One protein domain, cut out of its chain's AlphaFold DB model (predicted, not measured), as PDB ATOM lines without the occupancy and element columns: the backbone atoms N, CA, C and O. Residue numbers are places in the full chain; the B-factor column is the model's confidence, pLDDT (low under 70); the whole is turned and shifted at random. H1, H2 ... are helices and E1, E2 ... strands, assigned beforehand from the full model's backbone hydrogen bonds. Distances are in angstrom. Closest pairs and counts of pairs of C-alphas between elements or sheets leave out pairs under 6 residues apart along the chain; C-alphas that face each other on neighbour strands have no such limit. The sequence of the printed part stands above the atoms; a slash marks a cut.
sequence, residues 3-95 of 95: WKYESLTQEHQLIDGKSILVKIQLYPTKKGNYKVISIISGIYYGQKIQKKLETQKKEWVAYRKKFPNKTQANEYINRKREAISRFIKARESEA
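What this domain is: This is residues 3 to 95 of the 95 residues of an uncharacterized protein of Candidatus Brocadiae bacterium (UniProt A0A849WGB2). A twisted sheet of five strands has one long helix, H2, packed over one face, while its other face is bare. A small helix, H1, sits at one end of the sheet, between E4 and E5 along the chain. The printed part has 93 residues with two named helices and five named strands, in the order E1 E2 E3 E4 H1 E5 H2; the sheet's order is E1 - E2 - E3 - E4 - E5, all antiparallel. The class is mixed, helices and strands; the whole is compact, with a radius of gyration of the C-alphas of 14.1 A, and its elongated outline spans 41 by 26 by 21 A.

Where its parts are: E1, residues 3 to 6, begins at C-alpha 3 (235.339, 224.634, 220.346). E2 is residues 11 to 16, and E3, residues 19 to 28, is 26.8 A long and bends by 56 degrees at residue 22. E4, residues 34 to 41, is 23.3 A long; H1 is residues 47 to 55; E5, residues 60 to 67, is 22.7 A long. H2, residues 70 to 94, is 35.9 A long and ends at C-alpha 94 (233.250, 218.811, 199.561).

How they stand to each other: E1 to E4 form a meander, each strand the antiparallel neighbour of the one before. Backbone N and O atoms are within hydrogen-bond range across each pair of neighbour strands, for instance N 4 and O 13 at 2.8 A between E1 and E2, N 12 and O 24 at 2.8 A between E2 and E3, N 25 and O 37 at 2.8 A between E3 and E4, and N 38 and O 63 at 2.9 A between E4 and E5. H2 is on the sheet, two layers with the helix on one face; its closest C-alphas to E3 are those of Ile 77 and Ile 24, 7.1 A. H1 only grazes the sheet, with residues 49 to 54, and is apart from H2. In H1 and H2 every O i to N i+4 pair is within hydrogen-bond range.

The domain as a whole: The two C-alphas farthest apart, those of Lys 31 and Ala 95, are 43.6 A apart. The printed part has no cut, and its links between named elements are tight. The mean pLDDT of the printed part is 92.3, and residue 95 alone is under 70.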
ATOM      1  N   TRP A   3     236.392 224.803 219.342       94.19
ATOM      2  CA  TRP A   3     235.339 224.634 220.346       94.19
ATOM      3  C   TRP A   3     235.569 225.584 221.522       94.19
ATOM      4  O   TRP A   3     236.618 225.528 222.159       94.19
ATOM      5  N   LYS A   4     234.558 226.383 221.859       95.19
ATOM      6  CA  LYS A   4     234.506 227.212 223.067       95.19
ATOM      7  C   LYS A   4     233.395 226.705 223.982       95.19
ATOM      8  O   LYS A   4     232.342 226.291 223.503       95.19
ATOM      9  N   TYR A   5     233.624 226.720 225.289       94.88
ATOM     10  CA  TYR A   5     232.571 226.487 226.274       94.88
ATOM     11  C   TYR A   5     232.139 227.821 226.886       94.88
ATOM     12  O   TYR A   5     232.986 228.588 227.338       94.88
ATOM     13  N   GLU A   6     230.836 228.087 226.878       92.19
ATOM     14  CA  GLU A   6     230.207 229.230 227.533       92.19
ATOM     15  C   GLU A   6     229.540 228.750 228.825       92.19
ATOM     16  O   GLU A   6     228.575 227.979 228.805       92.19
ATOM     17  N   SER A   7     230.096 229.165 229.962       87.88
ATOM     18  CA  SER A   7     229.721 228.639 231.275       87.88
ATOM     19  C   SER A   7     228.374 229.172 231.757       87.88
ATOM     20  O   SER A   7     227.643 228.431 232.416       87.88
ATOM     21  N   LEU A   8     228.015 230.405 231.383       86.88
ATOM     22  CA  LEU A   8     226.752 231.035 231.777       86.88
ATOM     23  C   LEU A   8     225.543 230.308 231.180       86.88
ATOM     24  O   LEU A   8     224.535 230.100 231.853       86.88
ATOM     25  N   THR A   9     225.653 229.890 229.921       86.00
ATOM     26  CA  THR A   9     224.570 229.216 229.190       86.00
ATOM     27  C   THR A   9     224.723 227.697 229.149       86.00
ATOM     28  O   THR A   9     223.842 227.019 228.620       86.00
ATOM     29  N   GLN A  10     225.805 227.153 229.725       90.44
ATOM     30  CA  GLN A  10     226.174 225.734 229.650       90.44
ATOM     31  C   GLN A  10     226.164 225.218 228.202       90.44
ATOM     32  O   GLN A  10     225.557 224.191 227.875       90.44
ATOM     33  N   GLU A  11     226.824 225.971 227.321       93.75
ATOM     34  CA  GLU A  11     226.809 225.756 225.877       93.75
ATOM     35  C   GLU A  11     228.219 225.494 225.341       93.75
ATOM     36  O   GLU A  11     229.150 226.257 225.572       93.75
ATOM     37  N   HIS A  12     228.377 224.427 224.562       95.75
ATOM     38  CA  HIS A  12     229.559 224.220 223.733       95.75
ATOM     39  C   HIS A  12     229.300 224.789 222.341       95.75
ATOM     40  O   HIS A  12     228.383 224.345 221.650       95.75
ATOM     41  N   GLN A  13     230.125 225.734 221.912       96.12
ATOM     42  CA  GLN A  13     230.031 226.398 220.618       96.12
ATOM     43  C   GLN A  13     231.187 225.963 219.723       96.12
ATOM     44  O   GLN A  13     232.337 225.988 220.159       96.12
ATOM     45  N   LEU A  14     230.900 225.589 218.477       95.44
ATOM     46  CA  LEU A  14     231.927 225.501 217.440       95.44
ATOM     47  C   LEU A  14     231.953 226.835 216.702       95.44
ATOM     48  O   LEU A  14     230.938 227.230 216.126       95.44
ATOM     49  N   ILE A  15     233.090 227.518 216.749       93.25
ATOM     50  CA  ILE A  15     233.258 228.871 216.221       93.25
ATOM     51  C   ILE A  15     234.273 228.840 215.083       93.25
ATOM     52  O   ILE A  15     235.320 228.194 215.203       93.25
ATOM     53  N   ASP A  16     233.982 229.563 214.009       90.69
ATOM     54  CA  ASP A  16     234.937 229.875 212.952       90.69
ATOM     55  C   ASP A  16     234.931 231.376 212.648       90.69
ATOM     56  O   ASP A  16     233.887 231.973 212.379       90.69
ATOM     57  N   GLY A  17     236.087 232.025 212.804       88.31
ATOM     58  CA  GLY A  17     236.169 233.487 212.842       88.31
ATOM     59  C   GLY A  17     235.251 234.085 213.918       88.31
ATOM     60  O   GLY A  17     235.416 233.814 215.108       88.31
ATOM     61  N   LYS A  18     234.278 234.905 213.497       87.75
ATOM     62  CA  LYS A  18     233.240 235.497 214.368       87.75
ATOM     63  C   LYS A  18     231.905 234.738 214.324       87.75
ATOM     64  O   LYS A  18     230.967 235.119 215.021       87.75
ATOM     65  N   SER A  19     231.816 233.679 213.523       89.00
ATOM     66  CA  SER A  19     230.578 232.950 213.263       89.00
ATOM     67  C   SER A  19     230.474 231.717 214.151       89.00
ATOM     68  O   SER A  19     231.396 230.907 214.242       89.00
ATOM     69  N   ILE A  20     229.320 231.547 214.797       92.56
ATOM     70  CA  ILE A  20     228.987 230.294 215.476       92.56
ATOM     71  C   ILE A  20     228.415 229.352 214.422       92.56
ATOM     72  O   ILE A  20     227.466 229.706 213.731       92.56
ATOM     73  N   LEU A  21     228.979 228.155 214.313       93.50
ATOM     74  CA  LEU A  21     228.569 227.134 213.345       93.50
ATOM     75  C   LEU A  21     227.686 226.064 213.984       93.50
ATOM     76  O   LEU A  21     226.816 225.477 213.335       93.50
ATOM     77  N   VAL A  22     227.926 225.796 215.272       96.25
ATOM     78  CA  VAL A  22     227.219 224.786 216.064       96.25
ATOM     79  C   VAL A  22     227.093 225.234 217.506       96.25
ATOM     80  O   VAL A  22     228.022 225.818 218.058       96.25
ATOM     81  N   LYS A  23     225.979 224.865 218.140       96.31
ATOM     82  CA  LYS A  23     225.760 224.962 219.584       96.31
ATOM     83  C   LYS A  23     225.354 223.605 220.152       96.31
ATOM     84  O   LYS A  23     224.527 222.912 219.565       96.31
ATOM     85  N   ILE A  24     225.900 223.212 221.295       97.00
ATOM     86  CA  ILE A  24     225.450 222.051 222.065       97.00
ATOM     87  C   ILE A  24     225.151 222.514 223.484       97.00
ATOM     88  O   ILE A  24     226.058 222.878 224.221       97.00
ATOM     89  N   GLN A  25     223.880 222.487 223.857       95.62
ATOM     90  CA  GLN A  25     223.373 223.022 225.115       95.62
ATOM     91  C   GLN A  25     222.940 221.891 226.038       95.62
ATOM     92  O   GLN A  25     222.279 220.945 225.593       95.62
ATOM     93  N   LEU A  26     223.254 222.017 227.324       95.00
ATOM     94  CA  LEU A  26     222.778 221.122 228.372       95.00
ATOM     95  C   LEU A  26     221.710 221.823 229.218       95.00
ATOM     96  O   LEU A  26     221.966 222.852 229.829       95.00
ATOM     97  N   TYR A  27     220.525 221.223 229.308       93.19
ATOM     98  CA  TYR A  27     219.426 221.738 230.123       93.19
ATOM     99  C   TYR A  27     219.004 220.728 231.191       93.19
ATOM    100  O   TYR A  27     218.646 219.600 230.835       93.19
ATOM    101  N   PRO A  28     218.945 221.109 232.478       91.88
ATOM    102  CA  PRO A  28     218.220 220.330 233.470       91.88
ATOM    103  C   PRO A  28     216.709 220.411 233.197       91.88
ATOM    104  O   PRO A  28     216.180 221.417 232.725       91.88
ATOM    105  N   THR A  29     215.993 219.327 233.469       90.94
ATOM    106  CA  THR A  29     214.530 219.257 233.374       90.94
ATOM    107  C   THR A  29     213.915 219.268 234.771       90.94
ATOM    108  O   THR A  29     214.548 218.843 235.733       90.94
ATOM    109  N   LYS A  30     212.640 219.665 234.882       86.12
ATOM    110  CA  LYS A  30     211.910 219.713 236.165       86.12
ATOM    111  C   LYS A  30     211.856 218.373 236.922       86.12
ATOM    112  O   LYS A  30     211.582 218.368 238.110       86.12
ATOM    113  N   LYS A  31     212.097 217.242 236.244       84.75
ATOM    114  CA  LYS A  31     212.039 215.881 236.810       84.75
ATOM    115  C   LYS A  31     213.421 215.308 237.172       84.75
ATOM    116  O   LYS A  31     213.572 214.095 237.196       84.75
ATOM    117  N   GLY A  32     214.453 216.143 237.318       84.31
ATOM    118  CA  GLY A  32     215.826 215.698 237.623       84.31
ATOM    119  C   GLY A  32     216.614 215.112 236.442       84.31
ATOM    120  O   GLY A  32     217.817 214.911 236.548       84.31
ATOM    121  N   ASN A  33     215.974 214.897 235.287       94.00
ATOM    122  CA  ASN A  33     216.650 214.464 234.058       94.00
ATOM    123  C   ASN A  33     217.361 215.629 233.360       94.00
ATOM    124  O   ASN A  33     217.037 216.795 233.587       94.00
ATOM    125  N   TYR A  34     218.225 215.312 232.401       94.56
ATOM    126  CA  TYR A  34     218.946 216.264 231.562       94.56
ATOM    127  C   TYR A  34     218.516 216.150 230.101       94.56
ATOM    128  O   TYR A  34     218.109 215.094 229.620       94.56
ATOM    129  N   LYS A  35     218.603 217.252 229.364       95.69
ATOM    130  CA  LYS A  35     218.305 217.330 227.934       95.69
ATOM    131  C   LYS A  35     219.468 218.013 227.235       95.69
ATOM    132  O   LYS A  35     219.762 219.165 227.529       95.69
ATOM    133  N   VAL A  36     220.068 217.323 226.277       96.38
ATOM    134  CA  VAL A  36     221.085 217.890 225.392       96.38
ATOM    135  C   VAL A  36     220.423 218.302 224.085       96.38
ATOM    136  O   VAL A  36     219.696 217.506 223.480       96.38
ATOM    137  N   ILE A  37     220.661 219.539 223.656       96.56
ATOM    138  CA  ILE A  37     220.216 220.064 222.364       96.56
ATOM    139  C   ILE A  37     221.449 220.391 221.528       96.56
ATOM    140  O   ILE A  37     222.267 221.195 221.950       96.56
ATOM    141  N   SER A  38     221.583 219.784 220.352       96.50
ATOM    142  CA  SER A  38     222.624 220.122 219.376       96.50
ATOM    143  C   SER A  38     221.996 220.877 218.216       96.50
ATOM    144  O   SER A  38     221.037 220.385 217.628       96.50
ATOM    145  N   ILE A  39     222.532 222.042 217.885       95.44
ATOM    146  CA  ILE A  39     222.022 222.958 216.873       95.44
ATOM    147  C   ILE A  39     223.146 223.180 215.864       95.44
ATOM    148  O   ILE A  39     224.205 223.660 216.251       95.44
ATOM    149  N   ILE A  40     222.946 222.790 214.608       95.25
ATOM    150  CA  ILE A  40     223.958 222.853 213.540       95.25
ATOM    151  C   ILE A  40     223.421 223.744 212.426       95.25
ATOM    152  O   ILE A  40     222.239 223.631 212.086       95.25
ATOM    153  N   SER A  41     224.259 224.633 211.891       93.19
ATOM    154  CA  SER A  41     223.850 225.520 210.802       93.19
ATOM    155  C   SER A  41     223.360 224.711 209.598       93.19
ATOM    156  O   SER A  41     223.949 223.693 209.223       93.19
ATOM    157  N   GLY A  42     222.251 225.154 209.011       89.56
ATOM    158  CA  GLY A  42     221.590 224.509 207.882       89.56
ATOM    159  C   GLY A  42     222.472 224.416 206.639       89.56
ATOM    160  O   GLY A  42     222.283 223.494 205.852       89.56
ATOM    161  N   ILE A  43     223.467 225.303 206.519       89.00
ATOM    162  CA  ILE A  43     224.423 225.356 205.401       89.00
ATOM    163  C   ILE A  43     225.265 224.080 205.271       89.00
ATOM    164  O   ILE A  43     225.708 223.743 204.183       89.00
ATOM    165  N   TYR A  44     225.464 223.339 206.366       90.50
ATOM    166  CA  TYR A  44     226.253 222.102 206.359       90.50
ATOM    167  C   TYR A  44     225.450 220.874 205.914       90.50
ATOM    168  O   TYR A  44     225.947 219.746 205.938       90.50
ATOM    169  N   TYR A  45     224.188 221.055 205.538       90.81
ATOM    170  CA  TYR A  45     223.341 219.979 205.055       90.81
ATOM    171  C   TYR A  45     223.158 220.068 203.545       90.81
ATOM    172  O   TYR A  45     223.099 221.146 202.975       90.81
ATOM    173  N   GLY A  46     222.999 218.912 202.897       89.06
ATOM    174  CA  GLY A  46     222.765 218.869 201.455       89.06
ATOM    175  C   GLY A  46     221.497 219.618 201.027       89.06
ATOM    176  O   GLY A  46     220.559 219.798 201.816       89.06
ATOM    177  N   GLN A  47     221.439 219.963 199.738       89.25
ATOM    178  CA  GLN A  47     220.421 220.827 199.118       89.25
ATOM    179  C   GLN A  47     218.978 220.528 199.549       89.25
ATOM    180  O   GLN A  47     218.203 221.441 199.824       89.25
ATOM    181  N   LYS A  48     218.595 219.249 199.658       91.56
ATOM    182  CA  LYS A  48     217.236 218.851 200.068       91.56
ATOM    183  C   LYS A  48     216.864 219.370 201.460       91.56
ATOM    184  O   LYS A  48     215.739 219.825 201.672       91.56
ATOM    185  N   ILE A  49     217.778 219.257 202.421       89.94
ATOM    186  CA  ILE A  49     217.544 219.707 203.797       89.94
ATOM    187  C   ILE A  49     217.638 221.227 203.856       89.94
ATOM    188  O   ILE A  49     216.765 221.841 204.462       89.94
ATOM    189  N   GLN A  50     218.624 221.824 203.185       88.31
ATOM    190  CA  GLN A  50     218.768 223.275 203.123       88.31
ATOM    191  C   GLN A  50     217.502 223.944 202.561       88.31
ATOM    192  O   GLN A  50     216.892 224.761 203.245       88.31
ATOM    193  N   LYS A  51     216.994 223.485 201.409       91.19
ATOM    194  CA  LYS A  51     215.747 223.987 200.803       91.19
ATOM    195  C   LYS A  51     214.541 223.860 201.739       91.19
ATOM    196  O   LYS A  51     213.688 224.747 201.813       91.19
ATOM    197  N   LYS A  52     214.453 222.750 202.481       93.50
ATOM    198  CA  LYS A  52     213.398 222.551 203.488       93.50
ATOM    199  C   LYS A  52     213.500 223.579 204.618       93.50
ATOM    200  O   LYS A  52     212.472 224.068 205.077       93.50
ATOM    201  N   LEU A  53     214.709 223.876 205.087       92.12
ATOM    202  CA  LEU A  53     214.953 224.846 206.153       92.12
ATOM    203  C   LEU A  53     214.647 226.274 205.693       92.12
ATOM    204  O   LEU A  53     213.910 226.972 206.385       92.12
ATOM    205  N   GLU A  54     215.094 226.647 204.495       90.25
ATOM    206  CA  GLU A  54     214.791 227.931 203.852       90.25
ATOM    207  C   GLU A  54     213.277 228.146 203.717       90.25
ATOM    208  O   GLU A  54     212.755 229.176 204.140       90.25
ATOM    209  N   THR A  55     212.540 227.129 203.250       93.75
ATOM    210  CA  THR A  55     211.065 227.166 203.168       93.75
ATOM    211  C   THR A  55     210.427 227.397 204.542       93.75
ATOM    212  O   THR A  55     209.436 228.110 204.675       93.75
ATOM    213  N   GLN A  56     211.000 226.801 205.591       93.88
ATOM    214  CA  GLN A  56     210.538 226.973 206.968       93.88
ATOM    215  C   GLN A  56     211.061 228.256 207.629       93.88
ATOM    216  O   GLN A  56     210.780 228.457 208.812       93.88
ATOM    217  N   LYS A  57     211.821 229.095 206.909       92.19
ATOM    218  CA  LYS A  57     212.536 230.266 207.440       92.19
ATOM    219  C   LYS A  57     213.381 229.921 208.673       92.19
ATOM    220  O   LYS A  57     213.411 230.654 209.658       92.19
ATOM    221  N   LYS A  58     214.019 228.750 208.647       92.12
ATOM    222  CA  LYS A  58     214.922 228.265 209.694       92.12
ATOM    223  C   LYS A  58     216.336 228.226 209.150       92.12
ATOM    224  O   LYS A  58     216.560 227.724 208.061       92.12
ATOM    225  N   GLU A  59     217.291 228.655 209.957       89.56
ATOM    226  CA  GLU A  59     218.713 228.625 209.588       89.56
ATOM    227  C   GLU A  59     219.450 227.426 210.202       89.56
ATOM    228  O   GLU A  59     220.614 227.191 209.904       89.56
ATOM    229  N   TRP A  60     218.789 226.655 211.075       92.31
ATOM    230  CA  TRP A  60     219.447 225.658 211.919       92.31
ATOM    231  C   TRP A  60     218.672 224.347 212.016       92.31
ATOM    232  O   TRP A  60     217.439 224.325 212.097       92.31
ATOM    233  N   VAL A  61     219.413 223.244 212.124       92.31
ATOM    234  CA  VAL A  61     218.884 221.917 212.453       92.31
ATOM    235  C   VAL A  61     219.133 221.621 213.926       92.31
ATOM    236  O   VAL A  61     220.273 221.633 214.383       92.31
ATOM    237  N   ALA A  62     218.067 221.312 214.669       93.12
ATOM    238  CA  ALA A  62     218.139 220.995 216.093       93.12
ATOM    239  C   ALA A  62     217.865 219.506 216.368       93.12
ATOM    240  O   ALA A  62     216.801 218.988 216.032       93.12
ATOM    241  N   TYR A  63     218.782 218.845 217.073       94.00
ATOM    242  CA  TYR A  63     218.631 217.488 217.605       94.00
ATOM    243  C   TYR A  63     218.516 217.536 219.116       94.00
ATOM    244  O   TYR A  63     219.218 218.300 219.774       94.00
ATOM    245  N   ARG A  64     217.650 216.700 219.685       95.00
ATOM    246  CA  ARG A  64     217.378 216.687 221.124       95.00
ATOM    247  C   ARG A  64     217.483 215.266 221.652       95.00
ATOM    248  O   ARG A  64     216.890 214.361 221.073       95.00
ATOM    249  N   LYS A  65     218.191 215.077 222.765       95.81
ATOM    250  CA  LYS A  65     218.269 213.790 223.469       95.81
ATOM    251  C   LYS A  65     218.167 214.000 224.977       95.81
ATOM    252  O   LYS A  65     218.693 214.980 225.500       95.81
ATOM    253  N   LYS A  66     217.444 213.112 225.659       95.75
ATOM    254  CA  LYS A  66     217.264 213.138 227.116       95.75
ATOM    255  C   LYS A  66     218.188 212.118 227.777       95.75
ATOM    256  O   LYS A  66     218.449 211.072 227.190       95.75
ATOM    257  N   PHE A  67     218.636 212.431 228.986       96.06
ATOM    258  CA  PHE A  67     219.524 211.612 229.801       96.06
ATOM    259  C   PHE A  67     219.054 211.605 231.256       96.06
ATOM    260  O   PHE A  67     218.547 212.627 231.721       96.06
ATOM    261  N   PRO A  68     219.236 210.493 231.983       94.56
ATOM    262  CA  PRO A  68     218.830 210.396 233.381       94.56
ATOM    263  C   PRO A  68     219.720 211.223 234.319       94.56
ATOM    264  O   PRO A  68     219.239 211.736 235.319       94.56
ATOM    265  N   ASN A  69     221.005 211.398 233.998       95.19
ATOM    266  CA  ASN A  69     221.955 212.125 234.842       95.19
ATOM    267  C   ASN A  69     222.934 212.987 234.025       95.19
ATOM    268  O   ASN A  69     223.045 212.857 232.800       95.19
ATOM    269  N   LYS A  70     223.637 213.886 234.727       93.38
ATOM    270  CA  LYS A  70     224.563 214.859 234.131       93.38
ATOM    271  C   LYS A  70     225.781 214.187 233.499       93.38
ATOM    272  O   LYS A  70     226.209 214.608 232.430       93.38
ATOM    273  N   THR A  71     226.311 213.142 234.131       95.25
ATOM    274  CA  THR A  71     227.496 212.410 233.662       95.25
ATOM    275  C   THR A  71     227.268 211.823 232.274       95.25
ATOM    276  O   THR A  71     228.006 212.144 231.345       95.25
ATOM    277  N   GLN A  72     226.175 211.076 232.084       96.12
ATOM    278  CA  GLN A  72     225.823 210.509 230.779       96.12
ATOM    279  C   GLN A  72     225.554 211.592 229.728       96.12
ATOM    280  O   GLN A  72     225.912 211.435 228.559       96.12
ATOM    281  N   ALA A  73     224.934 212.706 230.130       96.00
ATOM    282  CA  ALA A  73     224.709 213.832 229.231       96.00
ATOM    283  C   ALA A  73     226.035 214.448 228.753       96.00
ATOM    284  O   ALA A  73     226.193 214.700 227.559       96.00
ATOM    285  N   ASN A  74     227.002 214.630 229.654       94.88
ATOM    286  CA  ASN A  74     228.328 215.160 229.337       94.88
ATOM    287  C   ASN A  74     229.144 214.210 228.453       94.88
ATOM    288  O   ASN A  74     229.754 214.649 227.480       94.88
ATOM    289  N   GLU A  75     229.115 212.904 228.726       96.31
ATOM    290  CA  GLU A  75     229.744 211.914 227.846       96.31
ATOM    291  C   GLU A  75     229.169 211.975 226.432       96.31
ATOM    292  O   GLU A  75     229.907 211.956 225.445       96.31
ATOM    293  N   TYR A  76     227.842 212.078 226.322       96.62
ATOM    294  CA  TYR A  76     227.194 212.247 225.033       96.62
ATOM    295  C   TYR A  76     227.620 213.546 224.349       96.62
ATOM    296  O   TYR A  76     227.882 213.521 223.149       96.62
ATOM    297  N   ILE A  77     227.720 214.661 225.081       96.00
ATOM    298  CA  ILE A  77     228.195 215.938 224.536       96.00
ATOM    299  C   ILE A  77     229.594 215.775 223.937       96.00
ATOM    300  O   ILE A  77     229.801 216.195 222.802       96.00
ATOM    301  N   ASN A  78     230.523 215.119 224.634       95.38
ATOM    302  CA  ASN A  78     231.881 214.900 224.128       95.38
ATOM    303  C   ASN A  78     231.883 214.085 222.828       95.38
ATOM    304  O   ASN A  78     232.401 214.552 221.813       95.38
ATOM    305  N   ARG A  79     231.187 212.941 222.804       96.12
ATOM    306  CA  ARG A  79     231.040 212.128 221.580       96.12
ATOM    307  C   ARG A  79     230.375 212.917 220.449       96.12
ATOM    308  O   ARG A  79     230.729 212.787 219.278       96.12
ATOM    309  N   LYS A  80     229.395 213.758 220.787       95.69
ATOM    310  CA  LYS A  80     228.654 214.570 219.819       95.69
ATOM    311  C   LYS A  80     229.516 215.689 219.239       95.69
ATOM    312  O   LYS A  80     229.401 215.937 218.043       95.69
ATOM    313  N   ARG A  81     230.387 216.319 220.036       95.75
ATOM    314  CA  ARG A  81     231.365 217.317 219.565       95.75
ATOM    315  C   ARG A  81     232.286 216.717 218.512       95.75
ATOM    316  O   ARG A  81     232.424 217.297 217.440       95.75
ATOM    317  N   GLU A  82     232.844 215.539 218.777       95.19
ATOM    318  CA  GLU A  82     233.705 214.838 217.820       95.19
ATOM    319  C   GLU A  82     232.966 214.492 216.526       95.19
ATOM    320  O   GLU A  82     233.443 214.804 215.435       95.19
ATOM    321  N   ALA A  83     231.775 213.894 216.640       95.44
ATOM    322  CA  ALA A  83     230.960 213.528 215.485       95.44
ATOM    323  C   ALA A  83     230.611 214.747 214.618       95.44
ATOM    324  O   ALA A  83     230.678 214.684 213.392       95.44
ATOM    325  N   ILE A  84     230.273 215.871 215.252       95.00
ATOM    326  CA  ILE A  84     229.969 217.126 214.566       95.00
ATOM    327  C   ILE A  84     231.210 217.711 213.897       95.00
ATOM    328  O   ILE A  84     231.126 218.137 212.751       95.00
ATOM    329  N   SER A  85     232.361 217.723 214.572       94.12
ATOM    330  CA  SER A  85     233.599 218.216 213.969       94.12
ATOM    331  C   SER A  85     233.994 217.405 212.738       94.12
ATOM    332  O   SER A  85     234.411 217.994 211.747       94.12
ATOM    333  N   ARG A  86     233.829 216.075 212.763       93.94
ATOM    334  CA  ARG A  86     234.046 215.230 211.576       93.94
ATOM    335  C   ARG A  86     233.048 215.552 210.465       93.94
ATOM    336  O   ARG A  86     233.455 215.694 209.321       93.94
ATOM    337  N   PHE A  87     231.770 215.699 210.813       93.81
ATOM    338  CA  PHE A  87     230.715 216.048 209.863       93.81
ATOM    339  C   PHE A  87     230.986 217.379 209.152       93.81
ATOM    340  O   PHE A  87     230.923 217.431 207.931       93.81
ATOM    341  N   ILE A  88     231.329 218.434 209.895       92.12
ATOM    342  CA  ILE A  88     231.595 219.758 209.315       92.12
ATOM    343  C   ILE A  88     232.846 219.738 208.444       92.12
ATOM    344  O   ILE A  88     232.782 220.177 207.304       92.12
ATOM    345  N   LYS A  89     233.947 219.146 208.925       91.88
ATOM    346  CA  LYS A  89     235.175 219.019 208.126       91.88
ATOM    347  C   LYS A  89     234.944 218.282 206.807       91.88
ATOM    348  O   LYS A  89     235.482 218.694 205.787       91.88
ATOM    349  N   ALA A  90     234.149 217.211 206.827       90.75
ATOM    350  CA  ALA A  90     233.800 216.483 205.611       90.75
ATOM    351  C   ALA A  90     233.050 217.384 204.619       90.75
ATOM    352  O   ALA A  90     233.398 217.414 203.448       90.75
ATOM    353  N   ARG A  91     232.086 218.179 205.098       89.75
ATOM    354  CA  ARG A  91     231.315 219.109 204.260       89.75
ATOM    355  C   ARG A  91     232.136 220.264 203.708       89.75
ATOM    356  O   ARG A  91     231.927 220.643 202.569       89.75
ATOM    357  N   GLU A  92     233.071 220.795 204.485       85.56
ATOM    358  CA  GLU A  92     233.982 221.844 204.008       85.56
ATOM    359  C   GLU A  92     235.015 221.319 203.008       85.56
ATOM    360  O   GLU A  92     235.525 222.095 202.219       85.56
ATOM    361  N   SER A  93     235.312 220.016 203.017       84.38
ATOM    362  CA  SER A  93     236.188 219.397 202.009       84.38
ATOM    363  C   SER A  93     235.451 219.071 200.700       84.38
ATOM    364  O   SER A  93     236.095 218.802 199.692       84.38
ATOM    365  N   GLU A  94     234.115 219.031 200.729       76.81
ATOM    366  CA  GLU A  94     233.250 218.811 199.561       76.81
ATOM    367  C   GLU A  94     232.877 220.121 198.836       76.81
ATOM    368  O   GLU A  94     232.360 220.054 197.719       76.81
ATOM    369  N   ALA A  95     233.078 221.277 199.482       60.97
ATOM    370  CA  ALA A  95     232.714 222.614 199.001       60.97
ATOM    371  C   ALA A  95     233.891 223.311 198.305       60.97
ATOM    372  O   ALA A  95     233.617 224.047 197.330       60.97
TER     373      ALA A  95